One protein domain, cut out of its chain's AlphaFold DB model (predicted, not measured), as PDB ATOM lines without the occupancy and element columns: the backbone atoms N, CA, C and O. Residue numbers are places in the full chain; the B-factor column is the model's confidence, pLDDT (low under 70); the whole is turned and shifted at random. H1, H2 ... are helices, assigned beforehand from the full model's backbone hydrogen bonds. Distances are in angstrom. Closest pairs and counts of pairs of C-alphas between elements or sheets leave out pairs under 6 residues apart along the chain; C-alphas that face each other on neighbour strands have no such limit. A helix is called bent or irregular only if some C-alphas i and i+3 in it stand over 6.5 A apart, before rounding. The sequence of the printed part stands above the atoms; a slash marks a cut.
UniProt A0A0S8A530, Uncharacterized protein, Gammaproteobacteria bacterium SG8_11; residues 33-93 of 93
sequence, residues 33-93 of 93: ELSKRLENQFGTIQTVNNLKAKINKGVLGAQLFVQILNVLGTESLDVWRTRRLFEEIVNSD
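Overview. This is residues 33 to 93 of the 93 residues of an uncharacterized protein of Gammaproteobacteria bacterium SG8_11 (UniProt A0A0S8A530). The longest helix, H4, sticks out as a free arm from a small body made of three short helices, H1, H2 and H3. In that body H3 packs on H1 at a steep angle near Val 71, and H2 is set crosswise to H1 with its first residue, Val 48, near Ser 35, while the link between H3 and H4 leads out to the arm. The printed part has 61 residues, with four named helices in the order H1, H2, H3, H4 and no named strand, and its class is all helix. The whole is loose, with a radius of gyration of the C-alphas of 13.5 A, and elongated, spanning 39 by 25 by 18 A, the arm adding much of the length.

Along the chain. H4 covers residues 79 to 92 and measures 20.2 A from first to last C-alpha, from C-alpha 79 at (39.451, 20.994, 33.848) to C-alpha 92 at (54.804, 12.880, 44.209). H3 covers residues 62 to 72 and measures 15.5 A. H1 covers residues 33 to 42, is 13.8 A long, and begins with C-alpha 33 at (40.609, 40.932, 50.564). H2 covers residues 48 to 57 and measures 14.1 A. No helix is bent or irregular.

Arrangement. H4 touches no helix: it is apart from H1, from H2 and from H3. Residues 78 to 93, of which 79 to 92 belong to H4, stand free. H3 touches H1, with 9 pairs of C-alphas within 8 A. Their closest C-alphas, those of Arg 37 and Val 71, are 6.0 A apart. H1 and H3 run opposite ways at a steep tilt of 69.7 degrees, only just short of about perpendicular. H2 touches no helix, but is near H1. H1 and H2 are close but not clearly touching, and their closest C-alphas, those of Ser 35 and Val 48, are 6.0 A apart. Their lines are about perpendicular, at 80 degrees. H2 and H3 are apart, though they follow each other in the chain. In H1, H2, H3 and H4 every O i to N i+4 pair is within hydrogen-bond range.

Size, cuts and confidence. The two C-alphas farthest apart, those of Asn 40 and Asn 91, are 40.1 A apart. Without the stretch that stands free, the body has 45 residues, spans 24 by 23 by 16 A and has a radius of gyration of 9.9 A. The links from H1 to H2 and from H2 to H3 are tight, the link from H3 to H4 is short, and no link is long. The printed part has no cut and ends at Asp 93, the chain's last residue. The mean pLDDT of the printed part is 95.6, and one residue, 93, is under 70.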
ATOM      1  N   GLU A  33      41.316  40.406  51.724       98.69
ATOM      2  CA  GLU A  33      40.609  40.932  50.564       98.69
ATOM      3  C   GLU A  33      39.555  39.942  50.053       98.69
ATOM      4  O   GLU A  33      38.414  40.329  49.808       98.69
ATOM      5  N   LEU A  34      39.875  38.644  49.993       98.75
ATOM      6  CA  LEU A  34      38.915  37.601  49.626       98.75
ATOM      7  C   LEU A  34      37.680  37.607  50.541       98.75
ATOM      8  O   LEU A  34      36.552  37.546  50.056       98.75
ATOM      9  N   SER A  35      37.892  37.706  51.858       98.81
ATOM     10  CA  SER A  35      36.825  37.804  52.864       98.81
ATOM     11  C   SER A  35      35.904  38.993  52.587       98.81
ATOM     12  O   SER A  35      34.691  38.813  52.468       98.81
ATOM     13  N   LYS A  36      36.483  40.183  52.383       98.81
ATOM     14  CA  LYS A  36      35.729  41.405  52.077       98.81
ATOM     15  C   LYS A  36      34.958  41.301  50.767       98.81
ATOM     16  O   LYS A  36      33.801  41.702  50.712       98.81
ATOM     17  N   ARG A  37      35.564  40.765  49.703       98.69
ATOM     18  CA  ARG A  37      34.892  40.650  48.399       98.69
ATOM     19  C   ARG A  37      33.708  39.685  48.441       98.69
ATOM     20  O   ARG A  37      32.669  40.003  47.871       98.69
ATOM     21  N   LEU A  38      33.836  38.550  49.134       98.81
ATOM     22  CA  LEU A  38      32.735  37.592  49.319       98.81
ATOM     23  C   LEU A  38      31.538  38.223  50.040       98.81
ATOM     24  O   LEU A  38      30.390  38.026  49.634       98.81
ATOM     25  N   GLU A  39      31.804  39.001  51.089       98.75
ATOM     26  CA  GLU A  39      30.769  39.729  51.818       98.75
ATOM     27  C   GLU A  39      30.139  40.822  50.946       98.75
ATOM     28  O   GLU A  39      28.923  40.842  50.773       98.75
ATOM     29  N   ASN A  40      30.955  41.668  50.315       98.62
ATOM     30  CA  ASN A  40      30.480  42.815  49.544       98.62
ATOM     31  C   ASN A  40      29.695  42.429  48.280       98.62
ATOM     32  O   ASN A  40      28.761  43.135  47.912       98.62
ATOM     33  N   GLN A  41      30.073  41.344  47.592       98.38
ATOM     34  CA  GLN A  41      29.445  40.961  46.319       98.38
ATOM     35  C   GLN A  41      28.292  39.967  46.489       98.38
ATOM     36  O   GLN A  41      27.334  40.005  45.721       98.38
ATOM     37  N   PHE A  42      28.361  39.081  47.489       98.31
ATOM     38  CA  PHE A  42      27.404  37.979  47.647       98.31
ATOM     39  C   PHE A  42      26.772  37.881  49.037       98.31
ATOM     40  O   PHE A  42      26.035  36.930  49.297       98.31
ATOM     41  N   GLY A  43      27.087  38.790  49.965       98.31
ATOM     42  CA  GLY A  43      26.659  38.680  51.362       98.31
ATOM     43  C   GLY A  43      27.248  37.461  52.078       98.31
ATOM     44  O   GLY A  43      26.733  37.034  53.111       98.31
ATOM     45  N   THR A  44      28.304  36.849  51.530       98.44
ATOM     46  CA  THR A  44      28.881  35.621  52.080       98.44
ATOM     47  C   THR A  44      29.920  35.954  53.143       98.44
ATOM     48  O   THR A  44      31.086  36.208  52.854       98.44
ATOM     49  N   ILE A  45      29.488  35.916  54.401       98.31
ATOM     50  CA  ILE A  45      30.329  36.241  55.556       98.31
ATOM     51  C   ILE A  45      31.246  35.055  55.870       98.31
ATOM     52  O   ILE A  45      30.794  33.995  56.312       98.31
ATOM     53  N   GLN A  46      32.549  35.220  55.649       98.19
ATOM     54  CA  GLN A  46      33.583  34.248  56.007       98.19
ATOM     55  C   GLN A  46      34.763  34.974  56.643       98.19
ATOM     56  O   GLN A  46      35.340  35.864  56.026       98.19
ATOM     57  N   THR A  47      35.173  34.579  57.849       98.50
ATOM     58  CA  THR A  47      36.358  35.179  58.477       98.50
ATOM     59  C   THR A  47      37.639  34.745  57.760       98.50
ATOM     60  O   THR A  47      37.721  33.635  57.226       98.50
ATOM     61  N   VAL A  48      38.679  35.581  57.816       98.62
ATOM     62  CA  VAL A  48      40.018  35.297  57.259       98.62
ATOM     63  C   VAL A  48      40.545  33.933  57.717       98.62
ATOM     64  O   VAL A  48      40.973  33.112  56.904       98.62
ATOM     65  N   ASN A  49      40.441  33.643  59.017       98.50
ATOM     66  CA  ASN A  49      40.875  32.365  59.586       98.50
ATOM     67  C   ASN A  49      40.045  31.180  59.069       98.50
ATOM     68  O   ASN A  49      40.603  30.110  58.818       98.50
ATOM     69  N   ASN A  50      38.732  31.357  58.872       97.88
ATOM     70  CA  ASN A  50      37.868  30.310  58.327       97.88
ATOM     71  C   ASN A  50      38.217  29.994  56.865       97.88
ATOM     72  O   ASN A  50      38.385  28.820  56.526       97.88
ATOM     73  N   LEU A  51      38.400  31.023  56.029       98.44
ATOM     74  CA  LEU A  51      38.820  30.866  54.632       98.44
ATOM     75  C   LEU A  51      40.181  30.187  54.538       98.44
ATOM     76  O   LEU A  51      40.325  29.193  53.828       98.44
ATOM     77  N   LYS A  52      41.160  30.660  55.316       98.44
ATOM     78  CA  LYS A  52      42.497  30.067  55.369       98.44
ATOM     79  C   LYS A  52      42.432  28.592  55.757       98.44
ATOM     80  O   LYS A  52      43.077  27.771  55.112       98.44
ATOM     81  N   ALA A  53      41.632  28.225  56.760       98.12
ATOM     82  CA  ALA A  53      41.465  26.831  57.162       98.12
ATOM     83  C   ALA A  53      40.820  25.971  56.058       98.12
ATOM     84  O   ALA A  53      41.342  24.898  55.756       98.12
ATOM     85  N   LYS A  54      39.730  26.437  55.435       97.75
ATOM     86  CA  LYS A  54      39.033  25.725  54.348       97.75
ATOM     87  C   LYS A  54      39.917  25.538  53.117       97.75
ATOM     88  O   LYS A  54      40.054  24.419  52.631       97.75
ATOM     89  N   ILE A  55      40.575  26.606  52.668       98.12
ATOM     90  CA  ILE A  55      41.456  26.595  51.494       98.12
ATOM     91  C   ILE A  55      42.702  25.746  51.767       98.12
ATOM     92  O   ILE A  55      43.076  24.925  50.934       98.12
ATOM     93  N   ASN A  56      43.320  25.850  52.950       97.19
ATOM     94  CA  ASN A  56      44.493  25.035  53.294       97.19
ATOM     95  C   ASN A  56      44.186  23.543  53.396       97.19
ATOM     96  O   ASN A  56      45.071  22.736  53.101       97.19
ATOM     97  N   LYS A  57      42.971  23.197  53.835       95.81
ATOM     98  CA  LYS A  57      42.472  21.822  53.865       95.81
ATOM     99  C   LYS A  57      41.957  21.357  52.507       95.81
ATOM    100  O   LYS A  57      41.822  20.159  52.341       95.81
ATOM    101  N   GLY A  58      41.652  22.264  51.575       95.88
ATOM    102  CA  GLY A  58      41.044  21.928  50.287       95.88
ATOM    103  C   GLY A  58      39.600  21.435  50.385       95.88
ATOM    104  O   GLY A  58      39.118  20.790  49.461       95.88
ATOM    105  N   VAL A  59      38.919  21.705  51.504       94.00
ATOM    106  CA  VAL A  59      37.561  21.214  51.778       94.00
ATOM    107  C   VAL A  59      36.638  22.400  52.026       94.00
ATOM    108  O   VAL A  59      36.731  23.090  53.044       94.00
ATOM    109  N   LEU A  60      35.738  22.626  51.074       95.69
ATOM    110  CA  LEU A  60      34.676  23.624  51.123       95.69
ATOM    111  C   LEU A  60      33.507  23.195  50.226       95.69
ATOM    112  O   LEU A  60      33.674  22.377  49.327       95.69
ATOM    113  N   GLY A  61      32.316  23.738  50.480       94.88
ATOM    114  CA  GLY A  61      31.145  23.462  49.647       94.88
ATOM    115  C   GLY A  61      31.268  24.073  48.248       94.88
ATOM    116  O   GLY A  61      31.886  25.125  48.080       94.88
ATOM    117  N   ALA A  62      30.618  23.449  47.262       95.81
ATOM    118  CA  ALA A  62      30.653  23.888  45.865       95.81
ATOM    119  C   ALA A  62      30.180  25.342  45.668       95.81
ATOM    120  O   ALA A  62      30.767  26.073  44.878       95.81
ATOM    121  N   GLN A  63      29.174  25.790  46.430       98.00
ATOM    122  CA  GLN A  63      28.697  27.179  46.389       98.00
ATOM    123  C   GLN A  63      29.811  28.175  46.743       98.00
ATOM    124  O   GLN A  63      30.066  29.110  45.988       98.00
ATOM    125  N   LEU A  64      30.520  27.938  47.853       98.44
ATOM    126  CA  LEU A  64      31.628  28.793  48.277       98.44
ATOM    127  C   LEU A  64      32.784  28.747  47.270       98.44
ATOM    128  O   LEU A  64      33.420  29.764  47.028       98.44
ATOM    129  N   PHE A  65      33.043  27.587  46.661       97.75
ATOM    130  CA  PHE A  65      34.080  27.449  45.639       97.75
ATOM    131  C   PHE A  65      33.791  28.338  44.426       97.75
ATOM    132  O   PHE A  65      34.650  29.117  44.024       97.75
ATOM    133  N   VAL A  66      32.566  28.284  43.897       97.69
ATOM    134  CA  VAL A  66      32.147  29.113  42.756       97.69
ATOM    135  C   VAL A  66      32.190  30.603  43.099       97.69
ATOM    136  O   VAL A  66      32.679  31.396  42.299       97.69
ATOM    137  N   GLN A  67      31.740  30.994  44.294       98.56
ATOM    138  CA  GLN A  67      31.823  32.389  44.736       98.56
ATOM    139  C   GLN A  67      33.271  32.875  44.846       98.56
ATOM    140  O   GLN A  67      33.554  33.984  44.409       98.56
ATOM    141  N   ILE A  68      34.187  32.051  45.378       98.50
ATOM    142  CA  ILE A  68      35.621  32.374  45.442       98.50
ATOM    143  C   ILE A  68      36.165  32.637  44.037       98.50
ATOM    144  O   ILE A  68      36.774  33.677  43.822       98.50
ATOM    145  N   LEU A  69      35.916  31.744  43.075       97.75
ATOM    146  CA  LEU A  69      36.361  31.947  41.691       97.75
ATOM    147  C   LEU A  69      35.802  33.249  41.100       97.75
ATOM    148  O   LEU A  69      36.528  33.999  40.453       97.75
ATOM    149  N   ASN A  70      34.533  33.560  41.375       98.06
ATOM    150  CA  ASN A  70      33.903  34.771  40.867       98.06
ATOM    151  C   ASN A  70      34.527  36.053  41.446       98.06
ATOM    152  O   ASN A  70      34.905  36.938  40.684       98.06
ATOM    153  N   VAL A  71      34.720  36.134  42.768       98.38
ATOM    154  CA  VAL A  71      35.306  37.335  43.398       98.38
ATOM    155  C   VAL A  71      36.809  37.501  43.142       98.38
ATOM    156  O   VAL A  71      37.351  38.601  43.308       98.38
ATOM    157  N   LEU A  72      37.496  36.417  42.768       97.88
ATOM    158  CA  LEU A  72      38.870  36.470  42.273       97.88
ATOM    159  C   LEU A  72      38.939  36.995  40.835       97.88
ATOM    160  O   LEU A  72      39.977  37.515  40.448       97.88
ATOM    161  N   GLY A  73      37.838  36.943  40.080       96.00
ATOM    162  CA  GLY A  73      37.818  37.311  38.668       96.00
ATOM    163  C   GLY A  73      38.318  36.191  37.754       96.00
ATOM    164  O   GLY A  73      38.779  36.472  36.651       96.00
ATOM    165  N   THR A  74      38.233  34.930  38.192       95.31
ATOM    166  CA  THR A  74      38.608  33.776  37.370       95.31
ATOM    167  C   THR A  74      37.625  33.635  36.203       95.31
ATOM    168  O   THR A  74      36.460  33.282  36.395       95.31
ATOM    169  N   GLU A  75      38.095  33.886  34.979       90.94
ATOM    170  CA  GLU A  75      37.266  33.836  33.765       90.94
ATOM    171  C   GLU A  75      36.930  32.406  33.327       90.94
ATOM    172  O   GLU A  75      35.837  32.134  32.826       90.94
ATOM    173  N   SER A  76      37.871  31.475  33.491       91.69
ATOM    174  CA  SER A  76      37.695  30.088  33.068       91.69
ATOM    175  C   SER A  76      38.514  29.121  33.912       91.69
ATOM    176  O   SER A  76      39.564  29.464  34.455       91.69
ATOM    177  N   LEU A  77      38.022  27.885  34.011       89.19
ATOM    178  CA  LEU A  77      38.703  26.804  34.707       89.19
ATOM    179  C   LEU A  77      39.097  25.711  33.715       89.19
ATOM    180  O   LEU A  77      38.236  25.040  33.149       89.19
ATOM    181  N   ASP A  78      40.401  25.504  33.530       90.88
ATOM    182  CA  ASP A  78      40.901  24.376  32.744       90.88
ATOM    183  C   ASP A  78      40.734  23.076  33.544       90.88
ATOM    184  O   ASP A  78      41.519  22.754  34.438       90.88
ATOM    185  N   VAL A  79      39.704  22.299  33.219       90.69
ATOM    186  CA  VAL A  79      39.451  20.994  33.848       90.69
ATOM    187  C   VAL A  79      40.587  20.001  33.561       90.69
ATOM    188  O   VAL A  79      40.878  19.139  34.386       90.69
ATOM    189  N   TRP A  80      41.317  20.129  32.452       94.38
ATOM    190  CA  TRP A  80      42.489  19.283  32.211       94.38
ATOM    191  C   TRP A  80      43.648  19.636  33.138       94.38
ATOM    192  O   TRP A  80      44.405  18.752  33.541       94.38
ATOM    193  N   ARG A  81      43.764  20.902  33.554       91.81
ATOM    194  CA  ARG A  81      44.728  21.313  34.583       91.81
ATOM    195  C   ARG A  81      44.456  20.614  35.908       91.81
ATOM    196  O   ARG A  81      45.412  20.209  36.561       91.81
ATOM    197  N   THR A  82      43.195  20.444  36.305       93.56
ATOM    198  CA  THR A  82      42.872  19.764  37.571       93.56
ATOM    199  C   THR A  82      43.257  18.287  37.522       93.56
ATOM    200  O   THR A  82      43.804  17.778  38.499       93.56
ATOM    201  N   ARG A  83      43.086  17.630  36.366       94.62
ATOM    202  CA  ARG A  83      43.576  16.266  36.127       94.62
ATOM    203  C   ARG A  83      45.103  16.166  36.202       94.62
ATOM    204  O   ARG A  83      45.599  15.306  36.919       94.62
ATOM    205  N   ARG A  84      45.842  17.057  35.530       95.56
ATOM    206  CA  ARG A  84      47.319  17.077  35.595       95.56
ATOM    207  C   ARG A  84      47.820  17.288  37.024       95.56
ATOM    208  O   ARG A  84      48.676  16.548  37.486       95.56
ATOM    209  N   LEU A  85      47.231  18.244  37.751       95.62
ATOM    210  CA  LEU A  85      47.552  18.478  39.162       95.62
ATOM    211  C   LEU A  85      47.295  17.232  40.014       95.62
ATOM    212  O   LEU A  85      48.083  16.935  40.905       95.62
ATOM    213  N   PHE A  86      46.199  16.516  39.758       96.00
ATOM    214  CA  PHE A  86      45.893  15.272  40.458       96.00
ATOM    215  C   PHE A  86      46.959  14.203  40.194       96.00
ATOM    216  O   PHE A  86      47.470  13.610  41.140       96.00
ATOM    217  N   GLU A  87      47.324  13.992  38.928       96.44
ATOM    218  CA  GLU A  87      48.371  13.049  38.521       96.44
ATOM    219  C   GLU A  87      49.731  13.419  39.143       96.44
ATOM    220  O   GLU A  87      50.409  12.555  39.690       96.44
ATOM    221  N   GLU A  88      50.104  14.702  39.157       96.00
ATOM    222  CA  GLU A  88      51.307  15.191  39.843       96.00
ATOM    223  C   GLU A  88      51.283  14.897  41.344       96.00
ATOM    224  O   GLU A  88      52.292  14.470  41.895       96.00
ATOM    225  N   ILE A  89      50.151  15.135  42.017       95.25
ATOM    226  CA  ILE A  89      50.003  14.884  43.455       95.25
ATOM    227  C   ILE A  89      50.165  13.392  43.749       95.25
ATOM    228  O   ILE A  89      50.920  13.045  44.645       95.25
ATOM    229  N   VAL A  90      49.506  12.527  42.975       94.44
ATOM    230  CA  VAL A  90      49.582  11.068  43.154       94.44
ATOM    231  C   VAL A  90      50.987  10.528  42.892       94.44
ATOM    232  O   VAL A  90      51.404   9.605  43.574       94.44
ATOM    233  N   ASN A  91      51.715  11.091  41.927       93.31
ATOM    234  CA  ASN A  91      53.063  10.638  41.573       93.31
ATOM    235  C   ASN A  91      54.176  11.262  42.436       93.31
ATOM    236  O   ASN A  91      55.341  10.913  42.256       93.31
ATOM    237  N   SER A  92      53.846  12.229  43.301       82.06
ATOM    238  CA  SER A  92      54.804  12.880  44.209       82.06
ATOM    239  C   SER A  92      54.835  12.256  45.612       82.06
ATOM    240  O   SER A  92      55.725  12.616  46.385       82.06
ATOM    241  N   ASP A  93      53.872  11.387  45.934       56.28
ATOM    242  CA  ASP A  93      53.805  10.581  47.164       56.28
ATOM    243  C   ASP A  93      54.419   9.186  46.930       56.28
ATOM    244  O   ASP A  93      55.052   8.656  47.873       56.28
TER     245      ASP A  93